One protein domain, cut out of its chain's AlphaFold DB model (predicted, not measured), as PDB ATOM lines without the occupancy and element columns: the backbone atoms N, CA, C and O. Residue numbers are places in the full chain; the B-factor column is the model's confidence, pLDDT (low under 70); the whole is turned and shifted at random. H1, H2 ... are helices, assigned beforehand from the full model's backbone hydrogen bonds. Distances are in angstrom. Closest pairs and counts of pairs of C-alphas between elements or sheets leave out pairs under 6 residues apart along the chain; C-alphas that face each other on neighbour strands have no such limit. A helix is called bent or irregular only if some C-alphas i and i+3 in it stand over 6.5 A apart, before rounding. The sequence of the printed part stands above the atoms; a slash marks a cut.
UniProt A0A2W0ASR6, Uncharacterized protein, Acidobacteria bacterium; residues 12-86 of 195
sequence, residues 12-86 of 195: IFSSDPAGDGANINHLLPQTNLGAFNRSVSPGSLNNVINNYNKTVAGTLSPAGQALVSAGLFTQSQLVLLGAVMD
ATOM      1  N   ILE A  12      51.730   0.092  90.128       90.31
ATOM      2  CA  ILE A  12      50.277  -0.097  90.276       90.31
ATOM      3  C   ILE A  12      49.599  -0.677  89.013       90.31
ATOM      4  O   ILE A  12      48.500  -1.227  89.076       90.31
ATOM      5  N   PHE A  13      50.235  -0.563  87.843       92.56
ATOM      6  CA  PHE A  13      49.745  -1.136  86.588       92.56
ATOM      7  C   PHE A  13      50.267  -2.547  86.315       92.56
ATOM      8  O   PHE A  13      49.636  -3.273  85.549       92.56
ATOM      9  N   SER A  14      51.379  -2.938  86.944       91.56
ATOM     10  CA  SER A  14      52.129  -4.145  86.581       91.56
ATOM     11  C   SER A  14      52.184  -5.198  87.685       91.56
ATOM     12  O   SER A  14      52.277  -6.385  87.380       91.56
ATOM     13  N   SER A  15      52.094  -4.805  88.957       91.31
ATOM     14  CA  SER A  15      52.245  -5.720  90.093       91.31
ATOM     15  C   SER A  15      51.141  -5.621  91.150       91.31
ATOM     16  O   SER A  15      51.175  -6.407  92.097       91.31
ATOM     17  N   ASP A  16      50.150  -4.733  90.984       90.38
ATOM     18  CA  ASP A  16      49.000  -4.559  91.891       90.38
ATOM     19  C   ASP A  16      47.684  -5.124  91.304       90.38
ATOM     20  O   ASP A  16      46.896  -4.396  90.694       90.38
ATOM     21  N   PRO A  17      47.398  -6.430  91.478       88.69
ATOM     22  CA  PRO A  17      46.125  -7.012  91.054       88.69
ATOM     23  C   PRO A  17      44.935  -6.584  91.929       88.69
ATOM     24  O   PRO A  17      43.794  -6.787  91.515       88.69
ATOM     25  N   ALA A  18      45.171  -6.065  93.140       87.00
ATOM     26  CA  ALA A  18      44.116  -5.676  94.074       87.00
ATOM     27  C   ALA A  18      43.638  -4.237  93.829       87.00
ATOM     28  O   ALA A  18      42.485  -3.919  94.120       87.00
ATOM     29  N   GLY A  19      44.497  -3.394  93.254       86.00
ATOM     30  CA  GLY A  19      44.215  -1.987  92.999       86.00
ATOM     31  C   GLY A  19      44.152  -1.149  94.269       86.00
ATOM     32  O   GLY A  19      43.489  -0.113  94.269       86.00
ATOM     33  N   ASP A  20      44.765  -1.613  95.357       83.31
ATOM     34  CA  ASP A  20      44.743  -0.920  96.646       83.31
ATOM     35  C   ASP A  20      45.817   0.175  96.740       83.31
ATOM     36  O   ASP A  20      45.812   0.968  97.685       83.31
ATOM     37  N   GLY A  21      46.708   0.261  95.743       78.00
ATOM     38  CA  GLY A  21      47.773   1.255  95.694       78.00
ATOM     39  C   GLY A  21      48.857   1.026  96.747       78.00
ATOM     40  O   GLY A  21      49.638   1.939  97.028       78.00
ATOM     41  N   ALA A  22      48.923  -0.165  97.351       75.94
ATOM     42  CA  ALA A  22      49.995  -0.507  98.265       75.94
ATOM     43  C   ALA A  22      51.320  -0.600  97.495       75.94
ATOM     44  O   ALA A  22      51.465  -1.282  96.491       75.94
ATOM     45  N   ASN A  23      52.358   0.084  97.976       64.31
ATOM     46  CA  ASN A  23      53.614   0.140  97.221       64.31
ATOM     47  C   ASN A  23      54.394  -1.184  97.230       64.31
ATOM     48  O   ASN A  23      55.343  -1.333  96.467       64.31
ATOM     49  N   ILE A  24      54.047  -2.144  98.093       68.50
ATOM     50  CA  ILE A  24      54.806  -3.382  98.270       68.50
ATOM     51  C   ILE A  24      53.913  -4.535  98.737       68.50
ATOM     52  O   ILE A  24      52.968  -4.356  99.496       68.50
ATOM     53  N   ASN A  25      54.340  -5.755  98.404       72.12
ATOM     54  CA  ASN A  25      53.844  -7.011  98.974       72.12
ATOM     55  C   ASN A  25      52.506  -7.542  98.436       72.12
ATOM     56  O   ASN A  25      51.876  -8.340  99.135       72.12
ATOM     57  N   HIS A  26      52.115  -7.207  97.205       87.81
ATOM     58  CA  HIS A  26      50.912  -7.783  96.606       87.81
ATOM     59  C   HIS A  26      50.979  -9.305  96.583       87.81
ATOM     60  O   HIS A  26      51.925  -9.921  96.075       87.81
ATOM     61  N   LEU A  27      49.972  -9.919  97.193       88.62
ATOM     62  CA  LEU A  27      49.859 -11.362  97.224       88.62
ATOM     63  C   LEU A  27      49.437 -11.858  95.851       88.62
ATOM     64  O   LEU A  27      48.615 -11.246  95.174       88.62
ATOM     65  N   LEU A  28      49.969 -13.017  95.474       90.19
ATOM     66  CA  LEU A  28      49.412 -13.740  94.347       90.19
ATOM     67  C   LEU A  28      47.927 -14.021  94.652       90.19
ATOM     68  O   LEU A  28      47.651 -14.562  95.735       90.19
ATOM     69  N   PRO A  29      46.986 -13.675  93.752       87.12
ATOM     70  CA  PRO A  29      45.566 -13.927  93.959       87.12
ATOM     71  C   PRO A  29      45.298 -15.376  94.367       87.12
ATOM     72  O   PRO A  29      45.967 -16.296  93.898       87.12
ATOM     73  N   GLN A  30      44.318 -15.578  95.252       81.06
ATOM     74  CA  GLN A  30      43.947 -16.893  95.801       81.06
ATOM     75  C   GLN A  30      45.040 -17.575  96.648       81.06
ATOM     76  O   GLN A  30      44.951 -18.770  96.936       81.06
ATOM     77  N   THR A  31      46.058 -16.833  97.094       87.38
ATOM     78  CA  THR A  31      47.079 -17.343  98.018       87.38
ATOM     79  C   THR A  31      47.057 -16.588  99.338       87.38
ATOM     80  O   THR A  31      46.814 -15.386  99.380       87.38
ATOM     81  N   ASN A  32      47.349 -17.301 100.426       84.44
ATOM     82  CA  ASN A  32      47.329 -16.751 101.777       84.44
ATOM     83  C   ASN A  32      48.738 -16.683 102.372       84.44
ATOM     84  O   ASN A  32      49.594 -17.540 102.115       84.44
ATOM     85  N   LEU A  33      48.971 -15.678 103.215       82.50
ATOM     86  CA  LEU A  33      50.127 -15.650 104.111       82.50
ATOM     87  C   LEU A  33      49.968 -16.727 105.196       82.50
ATOM     88  O   LEU A  33      48.858 -17.045 105.611       82.50
ATOM     89  N   GLY A  34      51.078 -17.321 105.639       80.25
ATOM     90  CA  GLY A  34      51.054 -18.329 106.711       80.25
ATOM     91  C   GLY A  34      50.495 -19.704 106.315       80.25
ATOM     92  O   GLY A  34      50.181 -20.516 107.182       80.25
ATOM     93  N   ALA A  35      50.383 -20.009 105.018       83.44
ATOM     94  CA  ALA A  35      49.925 -21.322 104.560       83.44
ATOM     95  C   ALA A  35      50.965 -22.449 104.754       83.44
ATOM     96  O   ALA A  35      50.580 -23.612 104.789       83.44
ATOM     97  N   PHE A  36      52.263 -22.131 104.883       80.94
ATOM     98  CA  PHE A  36      53.371 -23.085 105.111       80.94
ATOM     99  C   PHE A  36      53.295 -24.362 104.246       80.94
ATOM    100  O   PHE A  36      53.285 -25.475 104.768       80.94
ATOM    101  N   ASN A  37      53.189 -24.202 102.924       82.75
ATOM    102  CA  ASN A  37      52.990 -25.271 101.931       82.75
ATOM    103  C   ASN A  37      51.685 -26.087 102.017       82.75
ATOM    104  O   ASN A  37      51.507 -27.020 101.239       82.75
ATOM    105  N   ARG A  38      50.750 -25.760 102.921       83.69
ATOM    106  CA  ARG A  38      49.476 -26.493 103.046       83.69
ATOM    107  C   ARG A  38      48.455 -26.125 101.973       83.69
ATOM    108  O   ARG A  38      47.629 -26.956 101.625       83.69
ATOM    109  N   SER A  39      48.503 -24.893 101.463       86.75
ATOM    110  CA  SER A  39      47.626 -24.446 100.368       86.75
ATOM    111  C   SER A  39      48.279 -24.622  98.998       86.75
ATOM    112  O   SER A  39      47.632 -25.070  98.059       86.75
ATOM    113  N   VAL A  40      49.564 -24.280  98.881       89.56
ATOM    114  CA  VAL A  40      50.341 -24.415  97.643       89.56
ATOM    115  C   VAL A  40      51.636 -25.122  97.992       89.56
ATOM    116  O   VAL A  40      52.433 -24.591  98.762       89.56
ATOM    117  N   SER A  41      51.807 -26.330  97.472       89.75
ATOM    118  CA  SER A  41      53.023 -27.119  97.628       89.75
ATOM    119  C   SER A  41      53.951 -26.867  96.433       89.75
ATOM    120  O   SER A  41      53.492 -26.335  95.422       89.75
ATOM    121  N   PRO A  42      55.233 -27.270  96.504       88.31
ATOM    122  CA  PRO A  42      56.137 -27.252  95.349       88.31
ATOM    123  C   PRO A  42      55.482 -27.815  94.080       88.31
ATOM    124  O   PRO A  42      55.296 -27.095  93.102       88.31
ATOM    125  N   GLY A  43      54.939 -29.034  94.168       88.94
ATOM    126  CA  GLY A  43      54.318 -29.705  93.025       88.94
ATOM    127  C   GLY A  43      53.047 -29.040  92.480       88.94
ATOM    128  O   GLY A  43      52.651 -29.344  91.357       88.94
ATOM    129  N   SER A  44      52.393 -28.141  93.228       90.94
ATOM    130  CA  SER A  44      51.253 -27.355  92.730       90.94
ATOM    131  C   SER A  44      51.601 -25.905  92.384       90.94
ATOM    132  O   SER A  44      50.764 -25.213  91.801       90.94
ATOM    133  N   LEU A  45      52.826 -25.447  92.666       92.06
ATOM    134  CA  LEU A  45      53.262 -24.064  92.469       92.06
ATOM    135  C   LEU A  45      53.080 -23.606  91.020       92.06
ATOM    136  O   LEU A  45      52.456 -22.576  90.765       92.06
ATOM    137  N   ASN A  46      53.535 -24.416  90.064       94.62
ATOM    138  CA  ASN A  46      53.394 -24.099  88.646       94.62
ATOM    139  C   ASN A  46      51.937 -24.083  88.174       94.62
ATOM    140  O   ASN A  46      51.628 -23.349  87.241       94.62
ATOM    141  N   ASN A  47      51.015 -24.808  88.813       94.06
ATOM    142  CA  ASN A  47      49.592 -24.708  88.473       94.06
ATOM    143  C   ASN A  47      49.037 -23.332  88.852       94.06
ATOM    144  O   ASN A  47      48.319 -22.719  88.064       94.06
ATOM    145  N   VAL A  48      49.415 -22.824  90.027       93.94
ATOM    146  CA  VAL A  48      48.979 -21.504  90.500       93.94
ATOM    147  C   VAL A  48      49.608 -20.389  89.660       93.94
ATOM    148  O   VAL A  48      48.894 -19.488  89.223       93.94
ATOM    149  N   ILE A  49      50.911 -20.476  89.363       95.12
ATOM    150  CA  ILE A  49      51.599 -19.499  88.501       95.12
ATOM    151  C   ILE A  49      50.999 -19.509  87.088       95.12
ATOM    152  O   ILE A  49      50.692 -18.452  86.546       95.12
ATOM    153  N   ASN A  50      50.760 -20.687  86.503       96.12
ATOM    154  CA  ASN A  50      50.126 -20.786  85.187       96.12
ATOM    155  C   ASN A  50      48.706 -20.215  85.180       96.12
ATOM    156  O   ASN A  50      48.323 -19.569  84.209       96.12
ATOM    157  N   ASN A  51      47.921 -20.443  86.236       95.25
ATOM    158  CA  ASN A  51      46.587 -19.862  86.340       95.25
ATOM    159  C   ASN A  51      46.653 -18.329  86.354       95.25
ATOM    160  O   ASN A  51      45.946 -17.682  85.584       95.25
ATOM    161  N   TYR A  52      47.551 -17.752  87.155       95.38
ATOM    162  CA  TYR A  52      47.785 -16.308  87.170       95.38
ATOM    163  C   TYR A  52      48.227 -15.783  85.795       95.38
ATOM    164  O   TYR A  52      47.619 -14.853  85.271       95.38
ATOM    165  N   ASN A  53      49.214 -16.425  85.162       96.12
ATOM    166  CA  ASN A  53      49.719 -16.008  83.851       96.12
ATOM    167  C   ASN A  53      48.659 -16.083  82.742       96.12
ATOM    168  O   ASN A  53      48.758 -15.364  81.756       96.12
ATOM    169  N   LYS A  54      47.652 -16.951  82.886       95.75
ATOM    170  CA  LYS A  54      46.544 -17.077  81.928       95.75
ATOM    171  C   LYS A  54      45.397 -16.103  82.177       95.75
ATOM    172  O   LYS A  54      44.694 -15.768  81.231       95.75
ATOM    173  N   THR A  55      45.145 -15.740  83.433       94.00
ATOM    174  CA  THR A  55      43.918 -15.023  83.828       94.00
ATOM    175  C   THR A  55      44.154 -13.568  84.209       94.00
ATOM    176  O   THR A  55      43.239 -12.762  84.078       94.00
ATOM    177  N   VAL A  56      45.359 -13.231  84.668       93.38
ATOM    178  CA  VAL A  56      45.703 -11.900  85.181       93.38
ATOM    179  C   VAL A  56      46.805 -11.258  84.346       93.38
ATOM    180  O   VAL A  56      46.652 -10.107  83.941       93.38
ATOM    181  N   ALA A  57      47.895 -11.974  84.057       94.12
ATOM    182  CA  ALA A  57      49.001 -11.399  83.293       94.12
ATOM    183  C   ALA A  57      48.548 -10.927  81.899       94.12
ATOM    184  O   ALA A  57      47.728 -11.568  81.241       94.12
ATOM    185  N   GLY A  58      49.072  -9.782  81.460       93.69
ATOM    186  CA  GLY A  58      48.694  -9.136  80.201       93.69
ATOM    187  C   GLY A  58      47.338  -8.418  80.223       93.69
ATOM    188  O   GLY A  58      46.976  -7.789  79.229       93.69
ATOM    189  N   THR A  59      46.590  -8.470  81.330       94.06
ATOM    190  CA  THR A  59      45.353  -7.692  81.509       94.06
ATOM    191  C   THR A  59      45.633  -6.367  82.221       94.06
ATOM    192  O   THR A  59      46.683  -6.193  82.841       94.06
ATOM    193  N   LEU A  60      44.709  -5.409  82.118       94.94
ATOM    194  CA  LEU A  60      44.823  -4.150  82.857       94.94
ATOM    195  C   LEU A  60      44.613  -4.398  84.353       94.94
ATOM    196  O   LEU A  60      43.644  -5.059  84.734       94.94
ATOM    197  N   SER A  61      45.455  -3.793  85.190       93.19
ATOM    198  CA  SER A  61      45.195  -3.707  86.629       93.19
ATOM    199  C   SER A  61      43.933  -2.873  86.916       93.19
ATOM    200  O   SER A  61      43.466  -2.135  86.036       93.19
ATOM    201  N   PRO A  62      43.382  -2.906  88.145       93.75
ATOM    202  CA  PRO A  62      42.260  -2.041  88.508       93.75
ATOM    203  C   PRO A  62      42.550  -0.546  88.297       93.75
ATOM    204  O   PRO A  62      41.665   0.198  87.875       93.75
ATOM    205  N   ALA A  63      43.797  -0.105  88.493       92.56
ATOM    206  CA  ALA A  63      44.199   1.268  88.190       92.56
ATOM    207  C   ALA A  63      44.158   1.559  86.681       92.56
ATOM    208  O   ALA A  63      43.671   2.611  86.267       92.56
ATOM    209  N   GLY A  64      44.601   0.617  85.843       94.56
ATOM    210  CA  GLY A  64      44.477   0.737  84.387       94.56
ATOM    211  C   GLY A  64      43.011   0.812  83.943       94.56
ATOM    212  O   GLY A  64      42.646   1.654  83.125       94.56
ATOM    213  N   GLN A  65      42.141  -0.003  84.547       95.56
ATOM    214  CA  GLN A  65      40.697   0.040  84.295       95.56
ATOM    215  C   GLN A  65      40.056   1.362  84.732       95.56
ATOM    216  O   GLN A  65      39.161   1.863  84.049       95.56
ATOM    217  N   ALA A  66      40.521   1.965  85.828       95.38
ATOM    218  CA  ALA A  66      40.057   3.280  86.257       95.38
ATOM    219  C   ALA A  66      40.387   4.367  85.220       95.38
ATOM    220  O   ALA A  66      39.530   5.196  84.916       95.38
ATOM    221  N   LEU A  67      41.580   4.331  84.613       95.06
ATOM    222  CA  LEU A  67      41.960   5.269  83.547       95.06
ATOM    223  C   LEU A  67      41.096   5.111  82.289       95.06
ATOM    224  O   LEU A  67      40.712   6.114  81.681       95.06
ATOM    225  N   VAL A  68      40.760   3.870  81.921       97.12
ATOM    226  CA  VAL A  68      39.849   3.594  80.798       97.12
ATOM    227  C   VAL A  68      38.439   4.077  81.108       97.12
ATOM    228  O   VAL A  68      37.814   4.741  80.284       97.12
ATOM    229  N   SER A  69      37.957   3.806  82.320       96.69
ATOM    230  CA  SER A  69      36.622   4.215  82.767       96.69
ATOM    231  C   SER A  69      36.472   5.735  82.836       96.69
ATOM    232  O   SER A  69      35.402   6.266  82.553       96.69
ATOM    233  N   ALA A  70      37.553   6.445  83.164       96.88
ATOM    234  CA  ALA A  70      37.611   7.904  83.162       96.88
ATOM    235  C   ALA A  70      37.715   8.519  81.750       96.88
ATOM    236  O   ALA A  70      37.736   9.741  81.621       96.88
ATOM    237  N   GLY A  71      37.809   7.702  80.693       96.31
ATOM    238  CA  GLY A  71      37.953   8.171  79.313       96.31
ATOM    239  C   GLY A  71      39.309   8.812  79.009       96.31
ATOM    240  O   GLY A  71      39.443   9.496  77.998       96.31
ATOM    241  N   LEU A  72      40.313   8.609  79.872       96.69
ATOM    242  CA  LEU A  72      41.652   9.185  79.710       96.69
ATOM    243  C   LEU A  72      42.510   8.380  78.730       96.69
ATOM    244  O   LEU A  72      43.346   8.945  78.033       96.69
ATOM    245  N   PHE A  73      42.293   7.065  78.683       97.06
ATOM    246  CA  PHE A  73      42.979   6.145  77.783       97.06
ATOM    247  C   PHE A  73      42.013   5.085  77.258       97.06
ATOM    248  O   PHE A  73      41.024   4.745  77.902       97.06
ATOM    249  N   THR A  74      42.324   4.497  76.110       96.31
ATOM    250  CA  THR A  74      41.725   3.231  75.683       96.31
ATOM    251  C   THR A  74      42.527   2.054  76.236       96.31
ATOM    252  O   THR A  74      43.721   2.164  76.523       96.31
ATOM    253  N   GLN A  75      41.903   0.876  76.314       94.00
ATOM    254  CA  GLN A  75      42.616  -0.348  76.688       94.00
ATOM    255  C   GLN A  75      43.806  -0.629  75.759       94.00
ATOM    256  O   GLN A  75      44.880  -0.990  76.229       94.00
ATOM    257  N   SER A  76      43.645  -0.420  74.448       95.25
ATOM    258  CA  SER A  76      44.727  -0.620  73.479       95.25
ATOM    259  C   SER A  76      45.916   0.312  73.718       95.25
ATOM    260  O   SER A  76      47.057  -0.121  73.575       95.25
ATOM    261  N   GLN A  77      45.674   1.564  74.123       95.88
ATOM    262  CA  GLN A  77      46.739   2.508  74.462       95.88
ATOM    263  C   GLN A  77      47.515   2.055  75.701       95.88
ATOM    264  O   GLN A  77      48.740   2.062  75.678       95.88
ATOM    265  N   LEU A  78      46.828   1.608  76.756       94.94
ATOM    266  CA  LEU A  78      47.497   1.125  77.967       94.94
ATOM    267  C   LEU A  78      48.308  -0.151  77.716       94.94
ATOM    268  O   LEU A  78      49.424  -0.267  78.215       94.94
ATOM    269  N   VAL A  79      47.801  -1.067  76.886       93.19
ATOM    270  CA  VAL A  79      48.552  -2.262  76.467       93.19
ATOM    271  C   VAL A  79      49.811  -1.877  75.688       93.19
ATOM    272  O   VAL A  79      50.882  -2.408  75.968       93.19
ATOM    273  N   LEU A  80      49.717  -0.922  74.753       93.00
ATOM    274  CA  LEU A  80      50.877  -0.415  74.004       93.00
ATOM    275  C   LEU A  80      51.924   0.253  74.905       93.00
ATOM    276  O   LEU A  80      53.116   0.166  74.623       93.00
ATOM    277  N   LEU A  81      51.486   0.901  75.984       92.00
ATOM    278  CA  LEU A  81      52.361   1.509  76.987       92.00
ATOM    279  C   LEU A  81      52.951   0.490  77.975       92.00
ATOM    280  O   LEU A  81      53.756   0.871  78.821       92.00
ATOM    281  N   GLY A  82      52.555  -0.784  77.896       89.94
ATOM    282  CA  GLY A  82      52.971  -1.815  78.846       89.94
ATOM    283  C   GLY A  82      52.334  -1.675  80.232       89.94
ATOM    284  O   GLY A  82      52.803  -2.302  81.176       89.94
ATOM    285  N   ALA A  83      51.262  -0.888  80.373       93.00
ATOM    286  CA  ALA A  83      50.503  -0.718  81.614       93.00
ATOM    287  C   ALA A  83      49.548  -1.906  81.850       93.00
ATOM    288  O   ALA A  83      48.328  -1.753  81.953       93.00
ATOM    289  N   VAL A  84      50.124  -3.105  81.872       94.88
ATOM    290  CA  VAL A  84      49.451  -4.389  82.071       94.88
ATOM    291  C   VAL A  84      50.153  -5.179  83.164       94.88
ATOM    292  O   VAL A  84      51.346  -4.996  83.404       94.88
ATOM    293  N   MET A  85      49.412  -6.092  83.785       94.38
ATOM    294  CA  MET A  85      49.936  -6.991  84.805       94.38
ATOM    295  C   MET A  85      51.068  -7.856  84.244       94.38
ATOM    296  O   MET A  85      50.912  -8.498  83.199       94.38
ATOM    297  N   ASP A  86      52.181  -7.921  84.967       93.75
ATOM    298  CA  ASP A  86      53.347  -8.703  84.576       93.75
ATOM    299  C   ASP A  86      53.064 -10.201  84.634       93.75
ATOM    300  O   ASP A  86      52.280 -10.684  85.458       93.75
TER     301      ASP A  86
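What this domain is: This is residues 12 to 86 of the 195 residues of an uncharacterized protein of Acidobacteria bacterium (UniProt A0A2W0ASR6). With little regular structure, this is a loose, elongated model: the looping residues 12 to 41 lead out to one end, H1 runs back from there, and the short helices H2 and H3 pack together at the other end. The 75 printed residues hold three named helices, H1, H2 and H3 in chain order, and no named strand. The class is all helix, with 28 residues in named elements. The radius of gyration of the C-alphas is 14.2 A and the spans are 44 by 22 by 15 A.

How they stand to each other: H1, residues 42 to 55, is apart from H2, residues 62 to 69, and from H3, residues 75 to 80. H2 and H3 touch, closest at the C-alphas of Val 68 and Gln 75, 6.3 A apart. They run opposite ways at a steep tilt of 60 degrees. In H2 and H3 every O i to N i+4 pair is within hydrogen-bond range; in H1, 8 of 10.

Where its parts are: H1 begins at C-alpha 42 (56.137, -27.252, 95.349) and is 20.8 A long. It is irregular: C-alphas 43 and 46 are 7.2 A apart. H2 is 10.2 A long. H3, 8.7 A long, ends at C-alpha 80 (50.877, -0.415, 74.004).

The domain as a whole: The C-alphas farthest apart, of Arg 38 and Gly 71, are 43.6 A apart. The printed part has no cut. The link H1 to H2 is short and H2 to H3 tight. Residues 23 to 24 have pLDDT under 70.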